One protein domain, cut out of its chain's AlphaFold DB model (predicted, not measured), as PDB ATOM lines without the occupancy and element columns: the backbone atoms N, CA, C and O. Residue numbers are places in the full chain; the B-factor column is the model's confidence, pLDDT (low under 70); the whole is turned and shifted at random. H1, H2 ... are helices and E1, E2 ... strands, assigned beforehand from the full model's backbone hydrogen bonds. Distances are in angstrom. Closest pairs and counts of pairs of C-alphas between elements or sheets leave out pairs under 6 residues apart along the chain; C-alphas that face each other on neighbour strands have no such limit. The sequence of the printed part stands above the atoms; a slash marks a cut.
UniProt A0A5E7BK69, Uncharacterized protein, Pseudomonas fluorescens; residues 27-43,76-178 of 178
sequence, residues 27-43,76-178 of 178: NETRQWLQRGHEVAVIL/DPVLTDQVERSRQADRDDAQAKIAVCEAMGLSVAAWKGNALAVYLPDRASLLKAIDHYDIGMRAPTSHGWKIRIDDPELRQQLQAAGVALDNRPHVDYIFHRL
ATOM      1  N   ASN A  27      32.117 -48.252 -56.596       90.94
ATOM      2  CA  ASN A  27      32.817 -48.868 -57.717       90.94
ATOM      3  C   ASN A  27      34.346 -48.693 -57.619       90.94
ATOM      4  O   ASN A  27      35.095 -49.593 -58.004       90.94
ATOM      5  N   GLU A  28      34.841 -47.565 -57.107       89.56
ATOM      6  CA  GLU A  28      36.270 -47.399 -56.802       89.56
ATOM      7  C   GLU A  28      36.694 -48.296 -55.642       89.56
ATOM      8  O   GLU A  28      37.707 -48.984 -55.752       89.56
ATOM      9  N   THR A  29      35.890 -48.360 -54.580       92.88
ATOM     10  CA  THR A  29      36.098 -49.265 -53.442       92.88
ATOM     11  C   THR A  29      36.247 -50.708 -53.925       92.88
ATOM     12  O   THR A  29      37.254 -51.353 -53.639       92.88
ATOM     13  N   ARG A  30      35.321 -51.197 -54.760       94.31
ATOM     14  CA  ARG A  30      35.396 -52.530 -55.378       94.31
ATOM     15  C   ARG A  30      36.708 -52.746 -56.130       94.31
ATOM     16  O   ARG A  30      37.357 -53.769 -55.932       94.31
ATOM     17  N   GLN A  31      37.115 -51.796 -56.972       91.06
ATOM     18  CA  GLN A  31      38.364 -51.903 -57.735       91.06
ATOM     19  C   GLN A  31      39.595 -51.974 -56.823       91.06
ATOM     20  O   GLN A  31      40.507 -52.754 -57.095       91.06
ATOM     21  N   TRP A  32      39.628 -51.190 -55.744       90.06
ATOM     22  CA  TRP A  32      40.699 -51.241 -54.747       90.06
ATOM     23  C   TRP A  32      40.779 -52.613 -54.071       90.06
ATOM     24  O   TRP A  32      41.852 -53.219 -54.041       90.06
ATOM     25  N   LEU A  33      39.640 -53.142 -53.621       93.62
ATOM     26  CA  LEU A  33      39.557 -54.460 -52.985       93.62
ATOM     27  C   LEU A  33      39.950 -55.586 -53.957       93.62
ATOM     28  O   LEU A  33      40.702 -56.486 -53.594       93.62
ATOM     29  N   GLN A  34      39.510 -55.523 -55.218       91.81
ATOM     30  CA  GLN A  34      39.851 -56.514 -56.251       91.81
ATOM     31  C   GLN A  34      41.342 -56.522 -56.610       91.81
ATOM     32  O   GLN A  34      41.878 -57.563 -56.983       91.81
ATOM     33  N   ARG A  35      42.036 -55.388 -56.455       90.81
ATOM     34  CA  ARG A  35      43.502 -55.297 -56.592       90.81
ATOM     35  C   ARG A  35      44.259 -55.840 -55.374       90.81
ATOM     36  O   ARG A  35      45.484 -55.865 -55.383       90.81
ATOM     37  N   GLY A  36      43.545 -56.285 -54.341       89.31
ATOM     38  CA  GLY A  36      44.115 -56.871 -53.130       89.31
ATOM     39  C   GLY A  36      44.406 -55.868 -52.016       89.31
ATOM     40  O   GLY A  36      44.911 -56.283 -50.974       89.31
ATOM     41  N   HIS A  37      44.068 -54.591 -52.198       87.94
ATOM     42  CA  HIS A  37      44.269 -53.553 -51.190       87.94
ATOM     43  C   HIS A  37      43.151 -53.534 -50.141       87.94
ATOM     44  O   HIS A  37      42.072 -54.096 -50.338       87.94
ATOM     45  N   GLU A  38      43.421 -52.854 -49.031       89.06
ATOM     46  CA  GLU A  38      42.458 -52.580 -47.966       89.06
ATOM     47  C   GLU A  38      41.793 -51.216 -48.178       89.06
ATOM     48  O   GLU A  38      42.372 -50.311 -48.785       89.06
ATOM     49  N   VAL A  39      40.573 -51.064 -47.662       92.00
ATOM     50  CA  VAL A  39      39.831 -49.799 -47.661       92.00
ATOM     51  C   VAL A  39      39.350 -49.538 -46.240       92.00
ATOM     52  O   VAL A  39      38.697 -50.387 -45.639       92.00
ATOM     53  N   ALA A  40      39.668 -48.358 -45.713       92.00
ATOM     54  CA  ALA A  40      39.131 -47.899 -44.441       92.00
ATOM     55  C   ALA A  40      37.745 -47.274 -44.648       92.00
ATOM     56  O   ALA A  40      37.531 -46.531 -45.607       92.00
ATOM     57  N   VAL A  41      36.825 -47.539 -43.722       94.25
ATOM     58  CA  VAL A  41      35.514 -46.882 -43.674       94.25
ATOM     59  C   VAL A  41      35.521 -45.897 -42.518       94.25
ATOM     60  O   VAL A  41      35.779 -46.276 -41.378       94.25
ATOM     61  N   ILE A  42      35.252 -44.628 -42.809       92.38
ATOM     62  CA  ILE A  42      35.210 -43.563 -41.808       92.38
ATOM     63  C   ILE A  42      33.765 -43.113 -41.665       92.38
ATOM     64  O   ILE A  42      33.144 -42.722 -42.652       92.38
ATOM     65  N   LEU A  43      33.238 -43.183 -40.442       92.88
ATOM     66  CA  LEU A  43      31.878 -42.759 -40.131       92.88
ATOM     67  C   LEU A  43      31.918 -41.506 -39.259       92.88
ATOM     68  O   LEU A  43      32.419 -41.525 -38.132       92.88
ATOM     69  N   ASP A  76      43.295 -25.063 -63.593       71.75
ATOM     70  CA  ASP A  76      42.858 -25.716 -64.822       71.75
ATOM     71  C   ASP A  76      41.332 -25.968 -64.740       71.75
ATOM     72  O   ASP A  76      40.872 -26.682 -63.835       71.75
ATOM     73  N   PRO A  77      40.520 -25.372 -65.634       72.06
ATOM     74  CA  PRO A  77      39.075 -25.585 -65.649       72.06
ATOM     75  C   PRO A  77      38.705 -27.062 -65.805       72.06
ATOM     76  O   PRO A  77      37.718 -27.510 -65.225       72.06
ATOM     77  N   VAL A  78      39.527 -27.836 -66.523       75.94
ATOM     78  CA  VAL A  78      39.357 -29.284 -66.676       75.94
ATOM     79  C   VAL A  78      39.567 -29.989 -65.339       75.94
ATOM     80  O   VAL A  78      38.777 -30.859 -64.981       75.94
ATOM     81  N   LEU A  79      40.580 -29.592 -64.564       69.38
ATOM     82  CA  LEU A  79      40.829 -30.158 -63.235       69.38
ATOM     83  C   LEU A  79      39.693 -29.829 -62.259       69.38
ATOM     84  O   LEU A  79      39.269 -30.694 -61.498       69.38
ATOM     85  N   THR A  80      39.182 -28.597 -62.285       70.50
ATOM     86  CA  THR A  80      38.047 -28.190 -61.434       70.50
ATOM     87  C   THR A  80      36.814 -29.027 -61.727       70.50
ATOM     88  O   THR A  80      36.208 -29.590 -60.818       70.50
ATOM     89  N   ASP A  81      36.475 -29.150 -63.007       72.75
ATOM     90  CA  ASP A  81      35.342 -29.944 -63.457       72.75
ATOM     91  C   ASP A  81      35.514 -31.435 -63.107       72.75
ATOM     92  O   ASP A  81      34.570 -32.091 -62.673       72.75
ATOM     93  N   GLN A  82      36.734 -31.974 -63.190       72.62
ATOM     94  CA  GLN A  82      37.031 -33.338 -62.739       72.62
ATOM     95  C   GLN A  82      36.837 -33.524 -61.227       72.62
ATOM     96  O   GLN A  82      36.280 -34.539 -60.806       72.62
ATOM     97  N   VAL A  83      37.270 -32.560 -60.408       71.06
ATOM     98  CA  VAL A  83      37.078 -32.601 -58.949       71.06
ATOM     99  C   VAL A  83      35.593 -32.571 -58.601       71.06
ATOM    100  O   VAL A  83      35.148 -33.376 -57.786       71.06
ATOM    101  N   GLU A  84      34.814 -31.692 -59.230       73.31
ATOM    102  CA  GLU A  84      33.373 -31.615 -58.978       73.31
ATOM    103  C   GLU A  84      32.632 -32.863 -59.454       73.31
ATOM    104  O   GLU A  84      31.784 -33.379 -58.727       73.31
ATOM    105  N   ARG A  85      32.996 -33.429 -60.610       73.75
ATOM    106  CA  ARG A  85      32.429 -34.704 -61.072       73.75
ATOM    107  C   ARG A  85      32.749 -35.860 -60.127       73.75
ATOM    108  O   ARG A  85      31.866 -36.662 -59.839       73.75
ATOM    109  N   SER A  86      33.972 -35.922 -59.605       77.38
ATOM    110  CA  SER A  86      34.359 -36.916 -58.597       77.38
ATOM    111  C   SER A  86      33.551 -36.752 -57.304       77.38
ATOM    112  O   SER A  86      32.984 -37.725 -56.812       77.38
ATOM    113  N   ARG A  87      33.412 -35.521 -56.792       77.44
ATOM    114  CA  ARG A  87      32.578 -35.230 -55.612       77.44
ATOM    115  C   ARG A  87      31.110 -35.566 -55.845       77.44
ATOM    116  O   ARG A  87      30.448 -36.047 -54.933       77.44
ATOM    117  N   GLN A  88      30.588 -35.297 -57.040       77.50
ATOM    118  CA  GLN A  88      29.204 -35.614 -57.363       77.50
ATOM    119  C   GLN A  88      28.970 -37.122 -57.386       77.50
ATOM    120  O   GLN A  88      28.029 -37.576 -56.747       77.50
ATOM    121  N   ALA A  89      29.857 -37.894 -58.020       76.25
ATOM    122  CA  ALA A  89      29.772 -39.352 -58.007       76.25
ATOM    123  C   ALA A  89      29.805 -39.915 -56.573       76.25
ATOM    124  O   ALA A  89      29.058 -40.829 -56.239       76.25
ATOM    125  N   ASP A  90      30.623 -39.325 -55.698       79.00
ATOM    126  CA  ASP A  90      30.680 -39.695 -54.285       79.00
ATOM    127  C   ASP A  90      29.359 -39.437 -53.533       79.00
ATOM    128  O   ASP A  90      28.946 -40.269 -52.716       79.00
ATOM    129  N   ARG A  91      28.700 -38.304 -53.836       80.62
ATOM    130  CA  ARG A  91      27.381 -37.921 -53.298       80.62
ATOM    131  C   ARG A  91      26.269 -38.833 -53.807       80.62
ATOM    132  O   ARG A  91      25.421 -39.235 -53.014       80.62
ATOM    133  N   ASP A  92      26.290 -39.172 -55.091       83.38
ATOM    134  CA  ASP A  92      25.300 -40.061 -55.706       83.38
ATOM    135  C   ASP A  92      25.347 -41.468 -55.068       83.38
ATOM    136  O   ASP A  92      24.311 -42.110 -54.887       83.38
ATOM    137  N   ASP A  93      26.527 -41.903 -54.611       87.25
ATOM    138  CA  ASP A  93      26.750 -43.184 -53.929       87.25
ATOM    139  C   ASP A  93      26.375 -43.200 -52.434       87.25
ATOM    140  O   ASP A  93      26.443 -44.255 -51.792       87.25
ATOM    141  N   ALA A  94      25.980 -42.069 -51.839       83.94
ATOM    142  CA  ALA A  94      25.797 -41.955 -50.388       83.94
ATOM    143  C   ALA A  94      24.828 -43.005 -49.810       83.94
ATOM    144  O   ALA A  94      25.142 -43.662 -48.818       83.94
ATOM    145  N   GLN A  95      23.679 -43.227 -50.459       87.50
ATOM    146  CA  GLN A  95      22.688 -44.215 -50.005       87.50
ATOM    147  C   GLN A  95      23.212 -45.649 -50.086       87.50
ATOM    148  O   GLN A  95      22.906 -46.487 -49.238       87.50
ATOM    149  N   ALA A  96      24.021 -45.937 -51.101       90.06
ATOM    150  CA  ALA A  96      24.609 -47.248 -51.280       90.06
ATOM    151  C   ALA A  96      25.680 -47.524 -50.212       90.06
ATOM    152  O   ALA A  96      25.708 -48.606 -49.626       90.06
ATOM    153  N   LYS A  97      26.495 -46.517 -49.872       91.06
ATOM    154  CA  LYS A  97      27.466 -46.600 -48.771       91.06
ATOM    155  C   LYS A  97      26.795 -46.838 -47.422       91.06
ATOM    156  O   LYS A  97      27.267 -47.688 -46.672       91.06
ATOM    157  N   ILE A  98      25.690 -46.140 -47.137       90.50
ATOM    158  CA  ILE A  98      24.895 -46.353 -45.915       90.50
ATOM    159  C   ILE A  98      24.424 -47.807 -45.849       90.50
ATOM    160  O   ILE A  98      24.701 -48.491 -44.868       90.50
ATOM    161  N   ALA A  99      23.800 -48.312 -46.916       90.88
ATOM    162  CA  ALA A  99      23.287 -49.679 -46.953       90.88
ATOM    163  C   ALA A  99      24.390 -50.742 -46.790       90.88
ATOM    164  O   ALA A  99      24.185 -51.739 -46.099       90.88
ATOM    165  N   VAL A 100      25.566 -50.534 -47.392       93.12
ATOM    166  CA  VAL A 100      26.724 -51.428 -47.218       93.12
ATOM    167  C   VAL A 100      27.228 -51.392 -45.773       93.12
ATOM    168  O   VAL A 100      27.456 -52.451 -45.191       93.12
ATOM    169  N   CYS A 101      27.348 -50.206 -45.166       93.19
ATOM    170  CA  CYS A 101      27.750 -50.073 -43.764       93.19
ATOM    171  C   CYS A 101      26.762 -50.787 -42.835       93.19
ATOM    172  O   CYS A 101      27.176 -51.573 -41.985       93.19
ATOM    173  N   GLU A 102      25.459 -50.598 -43.045       91.06
ATOM    174  CA  GLU A 102      24.418 -51.273 -42.273       91.06
ATOM    175  C   GLU A 102      24.447 -52.791 -42.467       91.06
ATOM    176  O   GLU A 102      24.400 -53.522 -41.482       91.06
ATOM    177  N   ALA A 103      24.589 -53.290 -43.696       91.12
ATOM    178  CA  ALA A 103      24.693 -54.728 -43.958       91.12
ATOM    179  C   ALA A 103      25.899 -55.374 -43.250       91.12
ATOM    180  O   ALA A 103      25.886 -56.571 -42.961       91.12
ATOM    181  N   MET A 104      26.926 -54.576 -42.962       92.19
ATOM    182  CA  MET A 104      28.131 -54.981 -42.246       92.19
ATOM    183  C   MET A 104      28.079 -54.698 -40.736       92.19
ATOM    184  O   MET A 104      29.020 -55.053 -40.032       92.19
ATOM    185  N   GLY A 105      27.011 -54.075 -40.228       90.81
ATOM    186  CA  GLY A 105      26.885 -53.682 -38.818       90.81
ATOM    187  C   GLY A 105      27.740 -52.470 -38.414       90.81
ATOM    188  O   GLY A 105      27.890 -52.197 -37.224       90.81
ATOM    189  N   LEU A 106      28.287 -51.729 -39.380       92.69
ATOM    190  CA  LEU A 106      29.094 -50.529 -39.153       92.69
ATOM    191  C   LEU A 106      28.151 -49.338 -38.935       92.69
ATOM    192  O   LEU A 106      27.736 -48.679 -39.884       92.69
ATOM    193  N   SER A 107      27.762 -49.090 -37.685       92.94
ATOM    194  CA  SER A 107      26.712 -48.106 -37.369       92.94
ATOM    195  C   SER A 107      27.070 -47.137 -36.240       92.94
ATOM    196  O   SER A 107      26.183 -46.482 -35.683       92.94
ATOM    197  N   VAL A 108      28.346 -47.060 -35.850       94.12
ATOM    198  CA  VAL A 108      28.827 -46.059 -34.885       94.12
ATOM    199  C   VAL A 108      29.701 -45.036 -35.589       94.12
ATOM    200  O   VAL A 108      30.754 -45.381 -36.123       94.12
ATOM    201  N   ALA A 109      29.271 -43.781 -35.557       94.81
ATOM    202  CA  ALA A 109      30.008 -42.647 -36.093       94.81
ATOM    203  C   ALA A 109      30.675 -41.841 -34.971       94.81
ATOM    204  O   ALA A 109      30.194 -41.822 -33.838       94.81
ATOM    205  N   ALA A 110      31.767 -41.149 -35.280       93.19
ATOM    206  CA  ALA A 110      32.325 -40.125 -34.399       93.19
ATOM    207  C   ALA A 110      31.702 -38.758 -34.699       93.19
ATOM    208  O   ALA A 110      31.269 -38.507 -35.823       93.19
ATOM    209  N   TRP A 111      31.667 -37.858 -33.717       92.25
ATOM    210  CA  TRP A 111      31.229 -36.489 -33.984       92.25
ATOM    211  C   TRP A 111      32.284 -35.719 -34.785       92.25
ATOM    212  O   TRP A 111      33.450 -35.628 -34.381       92.25
ATOM    213  N   LYS A 112      31.857 -35.142 -35.907       85.06
ATOM    214  CA  LYS A 112      32.707 -34.404 -36.839       85.06
ATOM    215  C   LYS A 112      33.458 -33.280 -36.130       85.06
ATOM    216  O   LYS A 112      32.901 -32.539 -35.321       85.06
ATOM    217  N   GLY A 113      34.750 -33.167 -36.427       83.25
ATOM    218  CA  GLY A 113      35.639 -32.169 -35.823       83.25
ATOM    219  C   GLY A 113      36.071 -32.464 -34.381       83.25
ATOM    220  O   GLY A 113      36.902 -31.733 -33.864       83.25
ATOM    221  N   ASN A 114      35.555 -33.522 -33.746       87.94
ATOM    222  CA  ASN A 114      35.971 -33.945 -32.402       87.94
ATOM    223  C   ASN A 114      36.757 -35.260 -32.436       87.94
ATOM    224  O   ASN A 114      37.723 -35.442 -31.696       87.94
ATOM    225  N   ALA A 115      36.331 -36.200 -33.279       89.62
ATOM    226  CA  ALA A 115      36.995 -37.484 -33.433       89.62
ATOM    227  C   ALA A 115      36.691 -38.121 -34.796       89.62
ATOM    228  O   ALA A 115      35.784 -37.702 -35.511       89.62
ATOM    229  N   LEU A 116      37.429 -39.183 -35.113       90.50
ATOM    230  CA  LEU A 116      37.207 -40.086 -36.235       90.50
ATOM    231  C   LEU A 116      36.883 -41.487 -35.710       90.50
ATOM    232  O   LEU A 116      37.602 -42.013 -34.856       90.50
ATOM    233  N   ALA A 117      35.829 -42.101 -36.250       93.69
ATOM    234  CA  ALA A 117      35.556 -43.527 -36.103       93.69
ATOM    235  C   ALA A 117      35.984 -44.222 -37.397       93.69
ATOM    236  O   ALA A 117      35.392 -43.988 -38.453       93.69
ATOM    237  N   VAL A 118      37.037 -45.035 -37.318       94.31
ATOM    238  CA  VAL A 118      37.661 -45.689 -38.473       94.31
ATOM    239  C   VAL A 118      37.522 -47.198 -38.342       94.31
ATOM    240  O   VAL A 118      38.101 -47.813 -37.449       94.31
ATOM    241  N   TYR A 119      36.779 -47.802 -39.257       95.06
ATOM    242  CA  TYR A 119      36.642 -49.245 -39.383       95.06
ATOM    243  C   TYR A 119      37.644 -49.769 -40.408       95.06
ATOM    244  O   TYR A 119      37.861 -49.157 -41.459       95.06
ATOM    245  N   LEU A 120      38.209 -50.936 -40.111       94.44
ATOM    246  CA  LEU A 120      39.096 -51.685 -40.999       94.44
ATOM    247  C   LEU A 120      38.427 -53.024 -41.333       94.44
ATOM    248  O   LEU A 120      38.781 -54.051 -40.752       94.44
ATOM    249  N   PRO A 121      37.387 -53.017 -42.186       95.00
ATOM    250  CA  PRO A 121      36.682 -54.239 -42.527       95.00
ATOM    251  C   PRO A 121      37.589 -55.210 -43.283       95.00
ATOM    252  O   PRO A 121      38.419 -54.809 -44.100       95.00
ATOM    253  N   ASP A 122      37.360 -56.507 -43.072       95.38
ATOM    254  CA  ASP A 122      37.971 -57.539 -43.903       95.38
ATOM    255  C   ASP A 122      37.607 -57.326 -45.384       95.38
ATOM    256  O   ASP A 122      36.450 -57.081 -45.745       95.38
ATOM    257  N   ARG A 123      38.613 -57.469 -46.252       95.88
ATOM    258  CA  ARG A 123      38.500 -57.213 -47.692       95.88
ATOM    259  C   ARG A 123      37.418 -58.064 -48.351       95.88
ATOM    260  O   ARG A 123      36.654 -57.553 -49.167       95.88
ATOM    261  N   ALA A 124      37.367 -59.357 -48.030       96.31
ATOM    262  CA  ALA A 124      36.407 -60.273 -48.642       96.31
ATOM    263  C   ALA A 124      34.977 -59.971 -48.171       96.31
ATOM    264  O   ALA A 124      34.036 -60.031 -48.959       96.31
ATOM    265  N   SER A 125      34.829 -59.590 -46.905       95.81
ATOM    266  CA  SER A 125      33.553 -59.229 -46.290       95.81
ATOM    267  C   SER A 125      32.989 -57.927 -46.860       95.81
ATOM    268  O   SER A 125      31.812 -57.887 -47.216       95.81
ATOM    269  N   LEU A 126      33.825 -56.893 -47.028       96.81
ATOM    270  CA  LEU A 126      33.414 -55.634 -47.658       96.81
ATOM    271  C   LEU A 126      33.041 -55.836 -49.130       96.81
ATOM    272  O   LEU A 126      32.001 -55.353 -49.572       96.81
ATOM    273  N   LEU A 127      33.840 -56.601 -49.881       96.69
ATOM    274  CA  LEU A 127      33.530 -56.914 -51.277       96.69
ATOM    275  C   LEU A 127      32.191 -57.657 -51.397       96.69
ATOM    276  O   LEU A 127      31.348 -57.283 -52.205       96.69
ATOM    277  N   LYS A 128      31.953 -58.647 -50.532       95.69
ATOM    278  CA  LYS A 128      30.694 -59.397 -50.497       95.69
ATOM    279  C   LYS A 128      29.490 -58.509 -50.167       95.69
ATOM    280  O   LYS A 128      28.432 -58.688 -50.763       95.69
ATOM    281  N   ALA A 129      29.633 -57.569 -49.234       95.25
ATOM    282  CA  ALA A 129      28.562 -56.632 -48.888       95.25
ATOM    283  C   ALA A 129      28.205 -55.716 -50.069       95.25
ATOM    284  O   ALA A 129      27.026 -55.495 -50.347       95.25
ATOM    285  N   ILE A 130      29.219 -55.247 -50.800       95.56
ATOM    286  CA  ILE A 130      29.051 -54.471 -52.030       95.56
ATOM    287  C   ILE A 130      28.343 -55.303 -53.112       95.56
ATOM    288  O   ILE A 130      27.384 -54.833 -53.718       95.56
ATOM    289  N   ASP A 131      28.769 -56.545 -53.333       95.12
ATOM    290  CA  ASP A 131      28.174 -57.413 -54.355       95.12
ATOM    291  C   ASP A 131      26.715 -57.773 -54.027       95.12
ATOM    292  O   ASP A 131      25.865 -57.791 -54.917       95.12
ATOM    293  N   HIS A 132      26.390 -58.005 -52.749       93.50
ATOM    294  CA  HIS A 132      25.011 -58.215 -52.297       93.50
ATOM    295  C   HIS A 132      24.116 -56.992 -52.546       93.50
ATOM    296  O   HIS A 132      22.965 -57.154 -52.959       93.50
ATOM    297  N   TYR A 133      24.637 -55.782 -52.315       92.19
ATOM    298  CA  TYR A 133      23.907 -54.549 -52.598       92.19
ATOM    299  C   TYR A 133      23.568 -54.431 -54.091       92.19
ATOM    300  O   TYR A 133      22.411 -54.176 -54.434       92.19
ATOM    301  N   ASP A 134      24.541 -54.689 -54.967       91.94
ATOM    302  CA  ASP A 134      24.385 -54.598 -56.424       91.94
ATOM    303  C   ASP A 134      23.313 -55.547 -56.979       91.94
ATOM    304  O   ASP A 134      22.552 -55.171 -57.871       91.94
ATOM    305  N   ILE A 135      23.212 -56.766 -56.439       92.88
ATOM    306  CA  ILE A 135      22.186 -57.746 -56.844       92.88
ATOM    307  C   ILE A 135      20.827 -57.524 -56.157       92.88
ATOM    308  O   ILE A 135      19.910 -58.329 -56.319       92.88
ATOM    309  N   GLY A 136      20.682 -56.454 -55.369       88.31
ATOM    310  CA  GLY A 136      19.439 -56.093 -54.687       88.31
ATOM    311  C   GLY A 136      19.138 -56.894 -53.417       88.31
ATOM    312  O   GLY A 136      18.042 -56.766 -52.867       88.31
ATOM    313  N   MET A 137      20.084 -57.695 -52.910       79.56
ATOM    314  CA  MET A 137      19.930 -58.397 -51.634       79.56
ATOM    315  C   MET A 137      20.157 -57.423 -50.475       79.56
ATOM    316  O   MET A 137      21.276 -57.222 -50.010       79.56
ATOM    317  N   ARG A 138      19.070 -56.815 -49.993       69.00
ATOM    318  CA  ARG A 138      19.092 -55.941 -48.813       69.00
ATOM    319  C   ARG A 138      18.760 -56.744 -47.563       69.00
ATOM    320  O   ARG A 138      17.707 -57.376 -47.491       69.00
ATOM    321  N   ALA A 139      19.643 -56.703 -46.570       63.59
ATOM    322  CA  ALA A 139      19.284 -57.146 -45.233       63.59
ATOM    323  C   ALA A 139      18.229 -56.175 -44.656       63.59
ATOM    324  O   ALA A 139      18.328 -54.969 -44.886       63.59
ATOM    325  N   PRO A 140      17.202 -56.657 -43.935       58.56
ATOM    326  CA  PRO A 140      16.279 -55.782 -43.228       58.56
ATOM    327  C   PRO A 140      17.021 -55.189 -42.033       58.56
ATOM    328  O   PRO A 140      17.149 -55.834 -40.996       58.56
ATOM    329  N   THR A 141      17.566 -53.987 -42.177       58.69
ATOM    330  CA  THR A 141      18.403 -53.409 -41.127       58.69
ATOM    331  C   THR A 141      17.982 -51.994 -40.791       58.69
ATOM    332  O   THR A 141      18.378 -51.037 -41.439       58.69
ATOM    333  N   SER A 142      17.206 -51.861 -39.716       57.16
ATOM    334  CA  SER A 142      17.233 -50.655 -38.893       57.16
ATOM    335  C   SER A 142      18.374 -50.841 -37.899       57.16
ATOM    336  O   SER A 142      18.178 -51.352 -36.795       57.16
ATOM    337  N   HIS A 143      19.601 -50.520 -38.309       62.38
ATOM    338  CA  HIS A 143      20.662 -50.379 -37.321       62.38
ATOM    339  C   HIS A 143      20.433 -49.050 -36.614       62.38
ATOM    340  O   HIS A 143      20.389 -47.995 -37.242       62.38
ATOM    341  N   GLY A 144      20.227 -49.106 -35.299       81.69
ATOM    342  CA  GLY A 144      20.174 -47.909 -34.471       81.69
ATOM    343  C   GLY A 144      21.543 -47.245 -34.499       81.69
ATOM    344  O   GLY A 144      22.408 -47.628 -33.711       81.69
ATOM    345  N   TRP A 145      21.738 -46.318 -35.437       91.38
ATOM    346  CA  TRP A 145      22.947 -45.517 -35.575       91.38
ATOM    347  C   TRP A 145      23.256 -44.824 -34.253       91.38
ATOM    348  O   TRP A 145      22.363 -44.275 -33.603       91.38
ATOM    349  N   LYS A 146      24.521 -44.881 -33.838       94.56
ATOM    350  CA  LYS A 146      24.983 -44.282 -32.584       94.56
ATOM    351  C   LYS A 146      26.156 -43.359 -32.824       94.56
ATOM    352  O   LYS A 146      26.919 -43.536 -33.772       94.56
ATOM    353  N   ILE A 147      26.338 -42.426 -31.901       94.19
ATOM    354  CA  ILE A 147      27.497 -41.542 -31.882       94.19
ATOM    355  C   ILE A 147      28.435 -41.963 -30.757       94.19
ATOM    356  O   ILE A 147      28.025 -42.086 -29.599       94.19
ATOM    357  N   ARG A 148      29.709 -42.168 -31.091       94.31
ATOM    358  CA  ARG A 148      30.781 -42.260 -30.106       94.31
ATOM    359  C   ARG A 148      31.363 -40.879 -29.862       94.31
ATOM    360  O   ARG A 148      31.794 -40.197 -30.791       94.31
ATOM    361  N   ILE A 149      31.405 -40.505 -28.590       93.12
ATOM    362  CA  ILE A 149      31.938 -39.226 -28.153       93.12
ATOM    363  C   ILE A 149      32.538 -39.324 -26.751       93.12
ATOM    364  O   ILE A 149      31.910 -39.856 -25.829       93.12
ATOM    365  N   ASP A 150      33.749 -38.782 -26.615       91.62
ATOM    366  CA  ASP A 150      34.490 -38.714 -25.354       91.62
ATOM    367  C   ASP A 150      34.512 -37.289 -24.760       91.62
ATOM    368  O   ASP A 150      34.887 -37.132 -23.600       91.62
ATOM    369  N   ASP A 151      34.095 -36.261 -25.513       92.31
ATOM    370  CA  ASP A 151      33.905 -34.905 -24.977       92.31
ATOM    371  C   ASP A 151      32.673 -34.883 -24.051       92.31
ATOM    372  O   ASP A 151      31.569 -35.180 -24.516       92.31
ATOM    373  N   PRO A 152      32.824 -34.577 -22.749       92.88
ATOM    374  CA  PRO A 152      31.735 -34.682 -21.784       92.88
ATOM    375  C   PRO A 152      30.648 -33.618 -21.973       92.88
ATOM    376  O   PRO A 152      29.477 -33.909 -21.720       92.88
ATOM    377  N   GLU A 153      31.006 -32.413 -22.417       93.62
ATOM    378  CA  GLU A 153      30.055 -31.318 -22.602       93.62
ATOM    379  C   GLU A 153      29.186 -31.590 -23.828       93.62
ATOM    380  O   GLU A 153      27.956 -31.625 -23.740       93.62
ATOM    381  N   LEU A 154      29.821 -31.893 -24.958       90.81
ATOM    382  CA  LEU A 154      29.115 -32.223 -26.187       90.81
ATOM    383  C   LEU A 154      28.324 -33.530 -26.039       90.81
ATOM    384  O   LEU A 154      27.202 -33.642 -26.529       90.81
ATOM    385  N   ARG A 155      28.830 -34.504 -25.277       93.88
ATOM    386  CA  ARG A 155      28.070 -35.704 -24.909       93.88
ATOM    387  C   ARG A 155      26.768 -35.363 -24.189       93.88
ATOM    388  O   ARG A 155      25.726 -35.904 -24.555       93.88
ATOM    389  N   GLN A 156      26.811 -34.477 -23.195       94.19
ATOM    390  CA  GLN A 156      25.616 -34.046 -22.473       94.19
ATOM    391  C   GLN A 156      24.629 -33.330 -23.406       94.19
ATOM    392  O   GLN A 156      23.428 -33.596 -23.341       94.19
ATOM    393  N   GLN A 157      25.128 -32.475 -24.304       92.31
ATOM    394  CA  GLN A 157      24.308 -31.783 -25.305       92.31
ATOM    395  C   GLN A 157      23.593 -32.776 -26.236       92.31
ATOM    396  O   GLN A 157      22.375 -32.703 -26.401       92.31
ATOM    397  N   LEU A 158      24.317 -33.757 -26.783       91.81
ATOM    398  CA  LEU A 158      23.750 -34.777 -27.669       91.81
ATOM    399  C   LEU A 158      22.744 -35.684 -26.945       91.81
ATOM    400  O   LEU A 158      21.703 -36.021 -27.508       91.81
ATOM    401  N   GLN A 159      23.002 -36.039 -25.681       93.25
ATOM    402  CA  GLN A 159      22.036 -36.783 -24.864       93.25
ATOM    403  C   GLN A 159      20.751 -35.987 -24.630       93.25
ATOM    404  O   GLN A 159      19.663 -36.549 -24.746       93.25
ATOM    405  N   ALA A 160      20.862 -34.689 -24.334       93.12
ATOM    406  CA  ALA A 160      19.704 -33.811 -24.171       93.12
ATOM    407  C   ALA A 160      18.896 -33.671 -25.473       93.12
ATOM    408  O   ALA A 160      17.672 -33.561 -25.423       93.12
ATOM    409  N   ALA A 161      19.561 -33.749 -26.629       90.62
ATOM    410  CA  ALA A 161      18.932 -33.776 -27.948       90.62
ATOM    411  C   ALA A 161      18.336 -35.150 -28.335       90.62
ATOM    412  O   ALA A 161      17.780 -35.291 -29.422       90.62
ATOM    413  N   GLY A 162      18.432 -36.171 -27.472       91.81
ATOM    414  CA  GLY A 162      17.879 -37.507 -27.725       91.81
ATOM    415  C   GLY A 162      18.708 -38.370 -28.682       91.81
ATOM    416  O   GLY A 162      18.217 -39.383 -29.180       91.81
ATOM    417  N   VAL A 163      19.962 -37.995 -28.942       91.69
ATOM    418  CA  VAL A 163      20.858 -38.744 -29.826       91.69
ATOM    419  C   VAL A 163      21.317 -40.035 -29.148       91.69
ATOM    420  O   VAL A 163      21.775 -40.038 -28.002       91.69
ATOM    421  N   ALA A 164      21.236 -41.156 -29.868       93.38
ATOM    422  CA  ALA A 164      21.711 -42.440 -29.373       93.38
ATOM    423  C   ALA A 164      23.246 -42.456 -29.281       93.38
ATOM    424  O   ALA A 164      23.944 -42.254 -30.276       93.38
ATOM    425  N   LEU A 165      23.782 -42.729 -28.090       93.50
ATOM    426  CA  LEU A 165      25.226 -42.764 -27.853       93.50
ATOM    427  C   LEU A 165      25.766 -44.185 -27.703       93.50
ATOM    428  O   LEU A 165      25.119 -45.063 -27.125       93.50
ATOM    429  N   ASP A 166      26.985 -44.395 -28.198       92.62
ATOM    430  CA  ASP A 166      27.747 -45.616 -27.966       92.62
ATOM    431  C   ASP A 166      28.673 -45.478 -26.749       92.62
ATOM    432  O   ASP A 166      29.550 -44.613 -26.693       92.62
ATOM    433  N   ASN A 167      28.476 -46.370 -25.775       86.19
ATOM    434  CA  ASN A 167      29.197 -46.376 -24.498       86.19
ATOM    435  C   ASN A 167      30.066 -47.625 -24.331       86.19
ATOM    436  O   ASN A 167      30.497 -47.923 -23.217       86.19
ATOM    437  N   ARG A 168      30.265 -48.408 -25.398       84.12
ATOM    438  CA  ARG A 168      30.965 -49.684 -25.279       84.12
ATOM    439  C   ARG A 168      32.447 -49.434 -24.961       84.12
ATOM    440  O   ARG A 168      33.051 -48.525 -25.531       84.12
ATOM    441  N   PRO A 169      33.042 -50.213 -24.040       71.06
ATOM    442  CA  PRO A 169      34.466 -50.108 -23.724       71.06
ATOM    443  C   PRO A 169      35.344 -50.797 -24.778       71.06
ATOM    444  O   PRO A 169      36.465 -50.363 -25.017       71.06
ATOM    445  N   HIS A 170      34.822 -51.844 -25.424       74.31
ATOM    446  CA  HIS A 170      35.469 -52.549 -26.527       74.31
ATOM    447  C   HIS A 170      34.682 -52.316 -27.807       74.31
ATOM    448  O   HIS A 170      33.461 -52.492 -27.836       74.31
ATOM    449  N   VAL A 171      35.401 -51.912 -28.844       81.81
ATOM    450  CA  VAL A 171      34.851 -51.520 -30.135       81.81
ATOM    451  C   VAL A 171      35.625 -52.215 -31.248       81.81
ATOM    452  O   VAL A 171      36.795 -52.559 -31.094       81.81
ATOM    453  N   ASP A 172      34.944 -52.432 -32.358       86.75
ATOM    454  CA  ASP A 172      35.442 -52.993 -33.614       86.75
ATOM    455  C   ASP A 172      35.948 -51.912 -34.589       86.75
ATOM    456  O   ASP A 172      36.277 -52.199 -35.739       86.75
ATOM    457  N   TYR A 173      36.054 -50.668 -34.114       91.75
ATOM    458  CA  TYR A 173      36.610 -49.525 -34.830       91.75
ATOM    459  C   TYR A 173      37.689 -48.821 -34.011       91.75
ATOM    460  O   TYR A 173      37.708 -48.850 -32.781       91.75
ATOM    461  N   ILE A 174      38.576 -48.122 -34.705       92.44
ATOM    462  CA  ILE A 174      39.541 -47.213 -34.101       92.44
ATOM    463  C   ILE A 174      38.830 -45.889 -33.826       92.44
ATOM    464  O   ILE A 174      38.254 -45.290 -34.733       92.44
ATOM    465  N   PHE A 175      38.891 -45.419 -32.581       91.88
ATOM    466  CA  PHE A 175      38.405 -44.098 -32.194       91.88
ATOM    467  C   PHE A 175      39.588 -43.149 -31.981       91.88
ATOM    468  O   PHE A 175      40.374 -43.328 -31.050       91.88
ATOM    469  N   HIS A 176      39.730 -42.150 -32.853       89.88
ATOM    470  CA  HIS A 176      40.833 -41.188 -32.823       89.88
ATOM    471  C   HIS A 176      40.308 -39.778 -32.563       89.88
ATOM    472  O   HIS A 176      39.588 -39.235 -33.393       89.88
ATOM    473  N   ARG A 177      40.664 -39.180 -31.422       88.62
ATOM    474  CA  ARG A 177      40.329 -37.779 -31.113       88.62
ATOM    475  C   ARG A 177      41.207 -36.824 -31.925       88.62
ATOM    476  O   ARG A 177      42.385 -37.128 -32.115       88.62
ATOM    477  N   LEU A 178      40.617 -35.721 -32.383       80.81
ATOM    478  CA  LEU A 178      41.266 -34.680 -33.189       80.81
ATOM    479  C   LEU A 178      41.876 -33.564 -32.333       80.81
ATOM    480  O   LEU A 178      41.426 -33.387 -31.179       80.81
TER     481      LEU A 178
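Overview. This is residues 27 to 43 and 76 to 178 of the 178 residues of an uncharacterized protein of Pseudomonas fluorescens (UniProt A0A5E7BK69). A small core of short strands, in two sheets set edge to edge, has a group of three helices, H1, H4 and H3, at one end and the single helix H5 at the opposite end, while residues 76 to 88, most of them in the long helix H2, stick out as a free arm on the side of the three helices. E2 comes beside E3 just past the end of E1, and E5, E3, E2 and E4 make an uneven row of strands. The 120 printed residues hold five named helices and five named strands, in the order H1 E1 H2 H3 E2 E3 H4 E4 H5 E5; one sheet runs E1, E3, E5 and is antiparallel, and the other is the parallel pair of E2 and E4. The class is mixed, helices and strands. The whole is only just loose, close to compact, with a radius of gyration of the C-alphas of 16.5 A, and spans 44 by 39 by 24 A.

Along the chain. The larger sheet is made of E3, residues 115 to 119 and 13.2 A long, E1, residues 41 to 43, and E5, residues 174 to 177, which ends at C-alpha 177 at (40.329, -37.779, -31.113). The smaller one is made of E2, residues 108 to 111, and E4, residues 146 to 148. H3 is residues 94 to 103, 14.3 A from first to last C-alpha, and H4 is residues 123 to 134, 16.8 A. H1, residues 27 to 34 and 10.5 A long, begins at C-alpha 27 at (32.817, -48.868, -57.717). H2, residues 77 to 92, is the longest helix with 22.3 A and begins at C-alpha 77 at (39.075, -25.585, -65.649). H5 is residues 152 to 160, 12.3 A.

Arrangement. E3 is the inner strand of its sheet, and E1 and E5 are the edge strands. E1 and E3 are antiparallel at 143 degrees, with N 41 and O 119 within hydrogen-bond range at 3.0 A. E3 and E5 are antiparallel at 167 degrees, with N 116 and O 176 at 2.8 A and N 118 and O 174 at 2.9 A. E2 and E4 are parallel at 54 degrees, with N 148 and O 109 at 2.8 A. Between the sheets, the closest C-alphas of E2 and E3 are those of Ala 110 and Ala 117, 5.0 A apart, and those of E1 and E2 are Leu 43 and Ala 109, 4.5 A apart. H3 only grazes the larger sheet, with its residues 97 to 101. H3 and H4 touch, closest at the C-alphas of Val 100 and Ala 129, 5.8 A, and run opposite ways at a steep tilt of 60 degrees. H1 touches H4, closest at the C-alphas of Leu 33 and Arg 123, 6.1 A; they run opposite ways at a tilt of 38 degrees, only just steep. H2 and H3 meet only through their link. H5 touches no helix and is apart from E2 and E3, among others. In H1, H2, H3, H4 and H5 every O i to N i+4 pair is within hydrogen-bond range.

Size, cuts and confidence. The C-alphas farthest apart are those of Pro 77 and Pro 169, 48.8 A. Without residues 76 to 88, which stand free, the body spans 43 by 28 by 28 A. Residues 44 to 75 are cut out, and C-alphas 43 and 76 are 31.9 A apart across the cut. The links from H4 to E4, 11 residues, and from H5 to E5, residues 161 to 173, are long. The mean pLDDT of the printed part is 87.3; residue 79 and residues 138 to 143 are under 70.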